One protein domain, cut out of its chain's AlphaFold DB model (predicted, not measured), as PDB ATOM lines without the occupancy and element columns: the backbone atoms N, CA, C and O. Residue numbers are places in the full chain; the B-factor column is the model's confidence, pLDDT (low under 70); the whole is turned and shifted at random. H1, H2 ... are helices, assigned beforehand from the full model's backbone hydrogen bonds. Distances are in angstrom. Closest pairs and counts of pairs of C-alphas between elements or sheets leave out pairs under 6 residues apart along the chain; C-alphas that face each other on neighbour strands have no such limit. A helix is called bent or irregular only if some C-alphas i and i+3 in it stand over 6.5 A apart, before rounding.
ATOM      1  N   ARG A  95     177.984 253.684 145.749       56.28
ATOM      2  CA  ARG A  95     179.266 254.243 145.287       56.28
ATOM      3  C   ARG A  95     179.176 255.613 144.622       56.28
ATOM      4  O   ARG A  95     180.040 256.445 144.858       56.28
ATOM      5  N   GLN A  96     178.179 255.849 143.778       62.88
ATOM      6  CA  GLN A  96     178.031 257.120 143.069       62.88
ATOM      7  C   GLN A  96     177.418 258.182 143.983       62.88
ATOM      8  O   GLN A  96     177.854 259.327 143.952       62.88
ATOM      9  N   ARG A  97     176.533 257.769 144.904       64.75
ATOM     10  CA  ARG A  97     176.061 258.607 146.014       64.75
ATOM     11  C   ARG A  97     177.218 258.979 146.935       64.75
ATOM     12  O   ARG A  97     177.365 260.152 147.243       64.75
ATOM     13  N   LEU A  98     178.074 258.010 147.282       64.06
ATOM     14  CA  LEU A  98     179.307 258.245 148.032       64.06
ATOM     15  C   LEU A  98     180.239 259.174 147.272       64.06
ATOM     16  O   LEU A  98     180.797 260.054 147.887       64.06
ATOM     17  N   ARG A  99     180.419 259.027 145.956       67.38
ATOM     18  CA  ARG A  99     181.286 259.918 145.173       67.38
ATOM     19  C   ARG A  99     180.779 261.352 145.175       67.38
ATOM     20  O   ARG A  99     181.574 262.254 145.393       67.38
ATOM     21  N   THR A 100     179.481 261.567 144.977       63.91
ATOM     22  CA  THR A 100     178.891 262.909 145.036       63.91
ATOM     23  C   THR A 100     178.964 263.467 146.453       63.91
ATOM     24  O   THR A 100     179.414 264.593 146.624       63.91
ATOM     25  N   GLN A 101     178.629 262.656 147.465       64.56
ATOM     26  CA  GLN A 101     178.758 263.015 148.877       64.56
ATOM     27  C   GLN A 101     180.200 263.254 149.302       64.56
ATOM     28  O   GLN A 101     180.404 264.099 150.146       64.56
ATOM     29  N   LEU A 102     181.184 262.538 148.759       61.56
ATOM     30  CA  LEU A 102     182.613 262.735 149.005       61.56
ATOM     31  C   LEU A 102     183.130 263.944 148.242       61.56
ATOM     32  O   LEU A 102     184.059 264.578 148.703       61.56
ATOM     33  N   ARG A 103     182.539 264.311 147.106       58.06
ATOM     34  CA  ARG A 103     182.894 265.542 146.395       58.06
ATOM     35  C   ARG A 103     182.392 266.778 147.145       58.06
ATOM     36  O   ARG A 103     183.115 267.761 147.213       58.06
ATOM     37  N   THR A 104     181.216 266.700 147.772       55.84
ATOM     38  CA  THR A 104     180.720 267.730 148.701       55.84
ATOM     39  C   THR A 104     181.333 267.621 150.101       55.84
ATOM     40  O   THR A 104     181.586 268.643 150.726       55.84
ATOM     41  N   ARG A 105     181.654 266.415 150.593       47.12
ATOM     42  CA  ARG A 105     182.352 266.201 151.873       47.12
ATOM     43  C   ARG A 105     183.846 266.408 151.794       47.12
ATOM     44  O   ARG A 105     184.399 266.633 152.846       47.12
ATOM     45  N   HIS A 106     184.533 266.365 150.658       46.81
ATOM     46  CA  HIS A 106     185.974 266.654 150.636       46.81
ATOM     47  C   HIS A 106     186.282 268.133 150.895       46.81
ATOM     48  O   HIS A 106     187.416 268.442 151.232       46.81
ATOM     49  N   SER A 107     185.266 269.003 150.891       51.31
ATOM     50  CA  SER A 107     185.331 270.324 151.531       51.31
ATOM     51  C   SER A 107     185.354 270.247 153.075       51.31
ATOM     52  O   SER A 107     185.901 271.132 153.715       51.31
ATOM     53  N   ILE A 108     184.838 269.172 153.684       51.00
ATOM     54  CA  ILE A 108     184.687 268.981 155.142       51.00
ATOM     55  C   ILE A 108     185.649 267.909 155.717       51.00
ATOM     56  O   ILE A 108     186.085 267.991 156.859       51.00
ATOM     57  N   GLU A 109     186.033 266.888 154.952       46.59
ATOM     58  CA  GLU A 109     186.927 265.798 155.377       46.59
ATOM     59  C   GLU A 109     188.405 266.233 155.343       46.59
ATOM     60  O   GLU A 109     189.233 265.633 156.027       46.59
ATOM     61  N   GLY A 110     188.733 267.296 154.593       53.06
ATOM     62  CA  GLY A 110     190.010 268.006 154.725       53.06
ATOM     63  C   GLY A 110     190.170 268.639 156.113       53.06
ATOM     64  O   GLY A 110     191.237 268.529 156.710       53.06
ATOM     65  N   LEU A 111     189.083 269.175 156.685       49.47
ATOM     66  CA  LEU A 111     189.074 269.775 158.026       49.47
ATOM     67  C   LEU A 111     189.287 268.728 159.136       49.47
ATOM     68  O   LEU A 111     190.030 268.972 160.077       49.47
ATOM     69  N   ARG A 112     188.741 267.510 158.999       53.78
ATOM     70  CA  ARG A 112     188.871 266.442 160.021       53.78
ATOM     71  C   ARG A 112     190.236 265.748 160.079       53.78
ATOM     72  O   ARG A 112     190.448 264.898 160.949       53.78
ATOM     73  N   ARG A 113     191.153 266.048 159.153       55.00
ATOM     74  CA  ARG A 113     192.534 265.540 159.210       55.00
ATOM     75  C   ARG A 113     193.469 266.449 160.000       55.00
ATOM     76  O   ARG A 113     194.470 265.937 160.485       55.00
ATOM     77  N   LEU A 114     193.134 267.728 160.185       53.94
ATOM     78  CA  LEU A 114     193.990 268.673 160.908       53.94
ATOM     79  C   LEU A 114     194.028 268.378 162.415       53.94
ATOM     80  O   LEU A 114     195.106 268.385 162.997       53.94
ATOM     81  N   ASP A 115     192.904 267.970 163.012       55.88
ATOM     82  CA  ASP A 115     192.809 267.668 164.455       55.88
ATOM     83  C   ASP A 115     193.665 266.472 164.911       55.88
ATOM     84  O   ASP A 115     193.867 266.258 166.106       55.88
ATOM     85  N   LYS A 116     194.135 265.641 163.971       67.38
ATOM     86  CA  LYS A 116     194.967 264.458 164.255       67.38
ATOM     87  C   LYS A 116     196.430 264.643 163.877       67.38
ATOM     88  O   LYS A 116     197.221 263.725 164.086       67.38
ATOM     89  N   LEU A 117     196.783 265.780 163.285       69.12
ATOM     90  CA  LEU A 117     198.167 266.103 162.991       69.12
ATOM     91  C   LEU A 117     198.818 266.725 164.233       69.12
ATOM     92  O   LEU A 117     198.147 267.420 164.998       69.12
ATOM     93  N   PRO A 118     200.124 266.502 164.444       76.75
ATOM     94  CA  PRO A 118     200.892 267.322 165.370       76.75
ATOM     95  C   PRO A 118     200.667 268.804 165.047       76.75
ATOM     96  O   PRO A 118     200.603 269.166 163.870       76.75
ATOM     97  N   VAL A 119     200.562 269.649 166.079       70.81
ATOM     98  CA  VAL A 119     200.218 271.082 165.959       70.81
ATOM     99  C   VAL A 119     201.043 271.784 164.871       70.81
ATOM    100  O   VAL A 119     200.507 272.537 164.066       70.81
ATOM    101  N   GLU A 120     202.332 271.467 164.781       74.00
ATOM    102  CA  GLU A 120     203.273 272.015 163.796       74.00
ATOM    103  C   GLU A 120     202.898 271.683 162.341       74.00
ATOM    104  O   GLU A 120     202.941 272.546 161.461       74.00
ATOM    105  N   GLU A 121     202.495 270.439 162.078       75.44
ATOM    106  CA  GLU A 121     202.132 269.964 160.741       75.44
ATOM    107  C   GLU A 121     200.735 270.468 160.344       75.44
ATOM    108  O   GLU A 121     200.507 270.809 159.182       75.44
ATOM    109  N   ALA A 122     199.822 270.602 161.315       68.88
ATOM    110  CA  ALA A 122     198.517 271.230 161.114       68.88
ATOM    111  C   ALA A 122     198.659 272.709 160.716       68.88
ATOM    112  O   ALA A 122     198.045 273.143 159.742       68.88
ATOM    113  N   ILE A 123     199.525 273.464 161.406       67.94
ATOM    114  CA  ILE A 123     199.826 274.868 161.080       67.94
ATOM    115  C   ILE A 123     200.468 274.976 159.689       67.94
ATOM    116  O   ILE A 123     200.062 275.815 158.883       67.94
ATOM    117  N   ARG A 124     201.431 274.102 159.359       72.94
ATOM    118  CA  ARG A 124     202.088 274.084 158.040       72.94
ATOM    119  C   ARG A 124     201.100 273.796 156.904       72.94
ATOM    120  O   ARG A 124     201.139 274.478 155.878       72.94
ATOM    121  N   GLN A 125     200.215 272.813 157.070       71.69
ATOM    122  CA  GLN A 125     199.178 272.514 156.078       71.69
ATOM    123  C   GLN A 125     198.154 273.645 155.963       71.69
ATOM    124  O   GLN A 125     197.785 274.008 154.847       71.69
ATOM    125  N   ALA A 126     197.766 274.258 157.087       67.06
ATOM    126  CA  ALA A 126     196.864 275.406 157.094       67.06
ATOM    127  C   ALA A 126     197.413 276.614 156.323       67.06
ATOM    128  O   ALA A 126     196.661 277.351 155.690       67.06
ATOM    129  N   TRP A 127     198.734 276.788 156.333       69.38
ATOM    130  CA  TRP A 127     199.402 277.893 155.650       69.38
ATOM    131  C   TRP A 127     199.629 277.649 154.153       69.38
ATOM    132  O   TRP A 127     199.625 278.586 153.357       69.38
ATOM    133  N   THR A 128     199.873 276.396 153.759       77.38
ATOM    134  CA  THR A 128     200.290 276.034 152.392       77.38
ATOM    135  C   THR A 128     199.136 275.649 151.465       77.38
ATOM    136  O   THR A 128     199.328 275.637 150.249       77.38
ATOM    137  N   ALA A 129     197.941 275.370 152.000       74.12
ATOM    138  CA  ALA A 129     196.762 275.009 151.215       74.12
ATOM    139  C   ALA A 129     195.763 276.189 151.120       74.12
ATOM    140  O   ALA A 129     195.018 276.437 152.068       74.12
ATOM    141  N   PRO A 130     195.706 276.925 149.990       57.78
ATOM    142  CA  PRO A 130     194.866 278.121 149.838       57.78
ATOM    143  C   PRO A 130     193.356 277.835 149.774       57.78
ATOM    144  O   PRO A 130     192.569 278.768 149.902       57.78
ATOM    145  N   ASP A 131     192.969 276.567 149.606       65.25
ATOM    146  CA  ASP A 131     191.574 276.116 149.517       65.25
ATOM    147  C   ASP A 131     190.927 275.840 150.891       65.25
ATOM    148  O   ASP A 131     189.798 275.352 150.963       65.25
ATOM    149  N   LEU A 132     191.641 276.099 151.992       64.31
ATOM    150  CA  LEU A 132     191.099 275.956 153.342       64.31
ATOM    151  C   LEU A 132     190.082 277.049 153.680       64.31
ATOM    152  O   LEU A 132     190.125 278.159 153.150       64.31
ATOM    153  N   ASP A 133     189.183 276.693 154.597       71.44
ATOM    154  CA  ASP A 133     188.134 277.557 155.131       71.44
ATOM    155  C   ASP A 133     188.697 278.947 155.510       71.44
ATOM    156  O   ASP A 133     189.661 279.025 156.287       71.44
ATOM    157  N   PRO A 134     188.146 280.045 154.954       75.69
ATOM    158  CA  PRO A 134     188.644 281.393 155.194       75.69
ATOM    159  C   PRO A 134     188.659 281.783 156.677       75.69
ATOM    160  O   PRO A 134     189.586 282.485 157.082       75.69
ATOM    161  N   GLU A 135     187.715 281.295 157.490       73.75
ATOM    162  CA  GLU A 135     187.682 281.583 158.932       73.75
ATOM    163  C   GLU A 135     188.863 280.927 159.658       73.75
ATOM    164  O   GLU A 135     189.524 281.538 160.502       73.75
ATOM    165  N   LEU A 136     189.193 279.690 159.280       67.62
ATOM    166  CA  LEU A 136     190.300 278.942 159.870       67.62
ATOM    167  C   LEU A 136     191.651 279.575 159.518       67.62
ATOM    168  O   LEU A 136     192.562 279.642 160.345       67.62
ATOM    169  N   ARG A 137     191.768 280.080 158.284       75.56
ATOM    170  CA  ARG A 137     192.946 280.818 157.827       75.56
ATOM    171  C   ARG A 137     193.129 282.113 158.613       75.56
ATOM    172  O   ARG A 137     194.252 282.432 158.997       75.56
ATOM    173  N   GLU A 138     192.051 282.848 158.858       79.50
ATOM    174  CA  GLU A 138     192.089 284.088 159.635       79.50
ATOM    175  C   GLU A 138     192.480 283.826 161.098       79.50
ATOM    176  O   GLU A 138     193.370 284.498 161.624       79.50
ATOM    177  N   ALA A 139     191.931 282.779 161.718       77.56
ATOM    178  CA  ALA A 139     192.307 282.363 163.069       77.56
ATOM    179  C   ALA A 139     193.796 281.970 163.178       77.56
ATOM    180  O   ALA A 139     194.486 282.399 164.105       77.56
ATOM    181  N   ALA A 140     194.324 281.211 162.209       75.25
ATOM    182  CA  ALA A 140     195.741 280.841 162.172       75.25
ATOM    183  C   ALA A 140     196.660 282.066 161.991       75.25
ATOM    184  O   ALA A 140     197.696 282.181 162.650       75.25
ATOM    185  N   GLN A 141     196.269 283.012 161.131       79.88
ATOM    186  CA  GLN A 141     197.003 284.268 160.949       79.88
ATOM    187  C   GLN A 141     197.011 285.118 162.225       79.88
ATOM    188  O   GLN A 141     198.035 285.729 162.540       79.88
ATOM    189  N   GLN A 142     195.905 285.141 162.968       84.50
ATOM    190  CA  GLN A 142     195.799 285.885 164.218       84.50
ATOM    191  C   GLN A 142     196.722 285.319 165.305       84.50
ATOM    192  O   GLN A 142     197.463 286.084 165.918       84.50
ATOM    193  N   GLN A 143     196.779 283.995 165.474       81.25
ATOM    194  CA  GLN A 143     197.699 283.374 166.438       81.25
ATOM    195  C   GLN A 143     199.169 283.685 166.130       81.25
ATOM    196  O   GLN A 143     199.953 283.967 167.034       81.25
ATOM    197  N   VAL A 144     199.562 283.700 164.852       80.44
ATOM    198  CA  VAL A 144     200.934 284.085 164.490       80.44
ATOM    199  C   VAL A 144     201.209 285.550 164.809       80.44
ATOM    200  O   VAL A 144     202.270 285.860 165.347       80.44
ATOM    201  N   ARG A 145     200.258 286.457 164.550       85.81
ATOM    202  CA  ARG A 145     200.404 287.871 164.936       85.81
ATOM    203  C   ARG A 145     200.598 288.044 166.442       85.81
ATOM    204  O   ARG A 145     201.360 288.920 166.836       85.81
ATOM    205  N   GLU A 146     199.951 287.217 167.257       88.50
ATOM    206  CA  GLU A 146     200.077 287.257 168.718       88.50
ATOM    207  C   GLU A 146     201.452 286.785 169.208       88.50
ATOM    208  O   GLU A 146     202.013 287.391 170.118       88.50
ATOM    209  N   VAL A 147     202.034 285.757 168.581       87.06
ATOM    210  CA  VAL A 147     203.322 285.173 169.011       87.06
ATOM    211  C   VAL A 147     204.538 285.910 168.425       87.06
ATOM    212  O   VAL A 147     205.620 285.911 169.018       87.06
ATOM    213  N   MET A 148     204.395 286.579 167.275       90.69
ATOM    214  CA  MET A 148     205.516 287.227 166.576       90.69
ATOM    215  C   MET A 148     206.308 288.266 167.395       90.69
ATOM    216  O   MET A 148     207.536 288.277 167.270       90.69
ATOM    217  N   PRO A 149     205.697 289.122 168.239       92.12
ATOM    218  CA  PRO A 149     206.448 290.078 169.055       92.12
ATOM    219  C   PRO A 149     207.390 289.410 170.063       92.12
ATOM    220  O   PRO A 149     208.473 289.927 170.338       92.12
ATOM    221  N   ASP A 150     207.000 288.262 170.616       89.56
ATOM    222  CA  ASP A 150     207.827 287.509 171.562       89.56
ATOM    223  C   ASP A 150     208.993 286.830 170.852       89.56
ATOM    224  O   ASP A 150     210.130 286.896 171.324       89.56
ATOM    225  N   LEU A 151     208.730 286.259 169.673       87.25
ATOM    226  CA  LEU A 151     209.763 285.671 168.829       87.25
ATOM    227  C   LEU A 151     210.790 286.724 168.384       87.25
ATOM    228  O   LEU A 151     211.992 286.484 168.483       87.25
ATOM    229  N   SER A 152     210.331 287.906 167.954       89.31
ATOM    230  CA  SER A 152     211.210 289.024 167.579       89.31
ATOM    231  C   SER A 152     212.122 289.415 168.740       89.31
ATOM    232  O   SER A 152     213.338 289.455 168.583       89.31
ATOM    233  N   ARG A 153     211.550 289.606 169.938       92.75
ATOM    234  CA  ARG A 153     212.319 289.948 171.142       92.75
ATOM    235  C   ARG A 153     213.336 288.872 171.519       92.75
ATOM    236  O   ARG A 153     214.406 289.200 172.028       92.75
ATOM    237  N   ALA A 154     213.009 287.598 171.316       89.12
ATOM    238  CA  ALA A 154     213.936 286.499 171.569       89.12
ATOM    239  C   ALA A 154     215.111 286.506 170.579       89.12
ATOM    240  O   ALA A 154     216.253 286.328 170.998       89.12
ATOM    241  N   LEU A 155     214.846 286.759 169.295       88.50
ATOM    242  CA  LEU A 155     215.878 286.853 168.261       88.50
ATOM    243  C   LEU A 155     216.809 288.052 168.480       88.50
ATOM    244  O   LEU A 155     218.022 287.885 168.391       88.50
ATOM    245  N   ASP A 156     216.276 289.216 168.860       91.25
ATOM    246  CA  ASP A 156     217.083 290.411 169.155       91.25
ATOM    247  C   ASP A 156     218.080 290.168 170.303       91.25
ATOM    248  O   ASP A 156     219.213 290.648 170.294       91.25
ATOM    249  N   ARG A 157     217.699 289.359 171.299       93.12
ATOM    250  CA  ARG A 157     218.613 288.978 172.389       93.12
ATOM    251  C   ARG A 157     219.760 288.091 171.915       93.12
ATOM    252  O   ARG A 157     220.836 288.158 172.497       93.12
ATOM    253  N   LEU A 158     219.537 287.265 170.895       90.75
ATOM    254  CA  LEU A 158     220.560 286.371 170.351       90.75
ATOM    255  C   LEU A 158     221.558 287.102 169.450       90.75
ATOM    256  O   LEU A 158     222.695 286.665 169.343       90.75
ATOM    257  N   THR A 159     221.153 288.201 168.815       89.75
ATOM    258  CA  THR A 159     222.016 288.985 167.917       89.75
ATOM    259  C   THR A 159     222.874 290.022 168.638       89.75
ATOM    260  O   THR A 159     223.793 290.569 168.036       89.75
ATOM    261  N   THR A 160     222.597 290.296 169.917       86.94
ATOM    262  CA  THR A 160     223.357 291.263 170.731       86.94
ATOM    263  C   THR A 160     224.561 290.622 171.456       86.94
ATOM    264  O   THR A 160     225.203 291.280 172.273       86.94
ATOM    265  N   ILE A 161     224.859 289.343 171.186       72.88
ATOM    266  CA  ILE A 161     225.998 288.576 171.732       72.88
ATOM    267  C   ILE A 161     227.071 288.445 170.653       72.88
ATOM    268  O   ILE A 161     228.254 288.677 170.984       72.88
TER     269      ILE A 161
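AT A GLANCE: This is residues 95 to 161 of the 161 residues of an uncharacterized protein of Micrococcaceae bacterium (UniProt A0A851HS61). A small knot of chain, in which the short helix H3 crosses the beginning of the long bent helix H4 at a steep angle, has a helical arm sticking out at each of two opposite ends: residues 95 to 106 of H1 at one, residues 145 to 161, mostly H4b, at the other. The two arms make the length, and the short H2 lies where H1 leads into the knot. The printed part has 67 residues with four named helices, in the order H1, H2, H3, H4, and no named strand; the class is all helix. The whole is extended, with a radius of gyration of the C-alphas of 17.6 A and spans of 64 by 20 by 15 A.

IN THESE COORDINATES: H1 takes residues 95 to 109 and begins at C-alpha 95, at (179.266, 254.243, 145.287); it is 17.1 A from first to last C-alpha. H2 takes residues 111 to 114, 5.8 A. H3 takes residues 119 to 128, 14.4 A, beginning at C-alpha 119, at (200.218, 271.082, 165.959). H4 takes residues 134 to 159 and by its hydrogen bonds was assigned as one helix, but it is bent: C-alphas 146 and 149 are 7.0 A apart. Its arms are H4a, residues 134 to 146, 18.7 A, and H4b, residues 149 to 159, 15.6 A, ending at C-alpha 159, at (222.016, 288.985, 167.917).

HOW THE PARTS SIT: H1 and H2 meet only through their link, Gly 110. H1 is apart from H3, H4a and H4b. H2 and H3 are close but not clearly touching; their closest C-alphas, those of Leu 114 and Ala 122, are 5.2 A apart. H3 and H4a touch, with the closest C-alphas, those of Ala 126 and Arg 137, 6.7 A apart. They run opposite ways at a steep tilt of 61 degrees, and H4a touches H3 with residues 136 to 140 alone. H4a and H4b stand at a steep tilt of 44 degrees. H4b is apart from H3. Every O i to N i+4 pair is within hydrogen-bond range in H3, H4a and H4b, against 9 of 11 in H1; H2 is too short for such a pair.

THE WHOLE: The two C-alphas farthest apart, those of Gln 96 and Ile 161, are 64.1 A apart. Without the stretches that stand free, residues 95 to 106 and 145 to 161, the body of 38 residues spans 23 by 21 by 14 A. The printed part has no cut, and the links H1 to H2, H2 to H3 and H3 to H4 are tight. The mean pLDDT of the printed part is 71.7; 31 residues are under 70, among them residues 95 to 117.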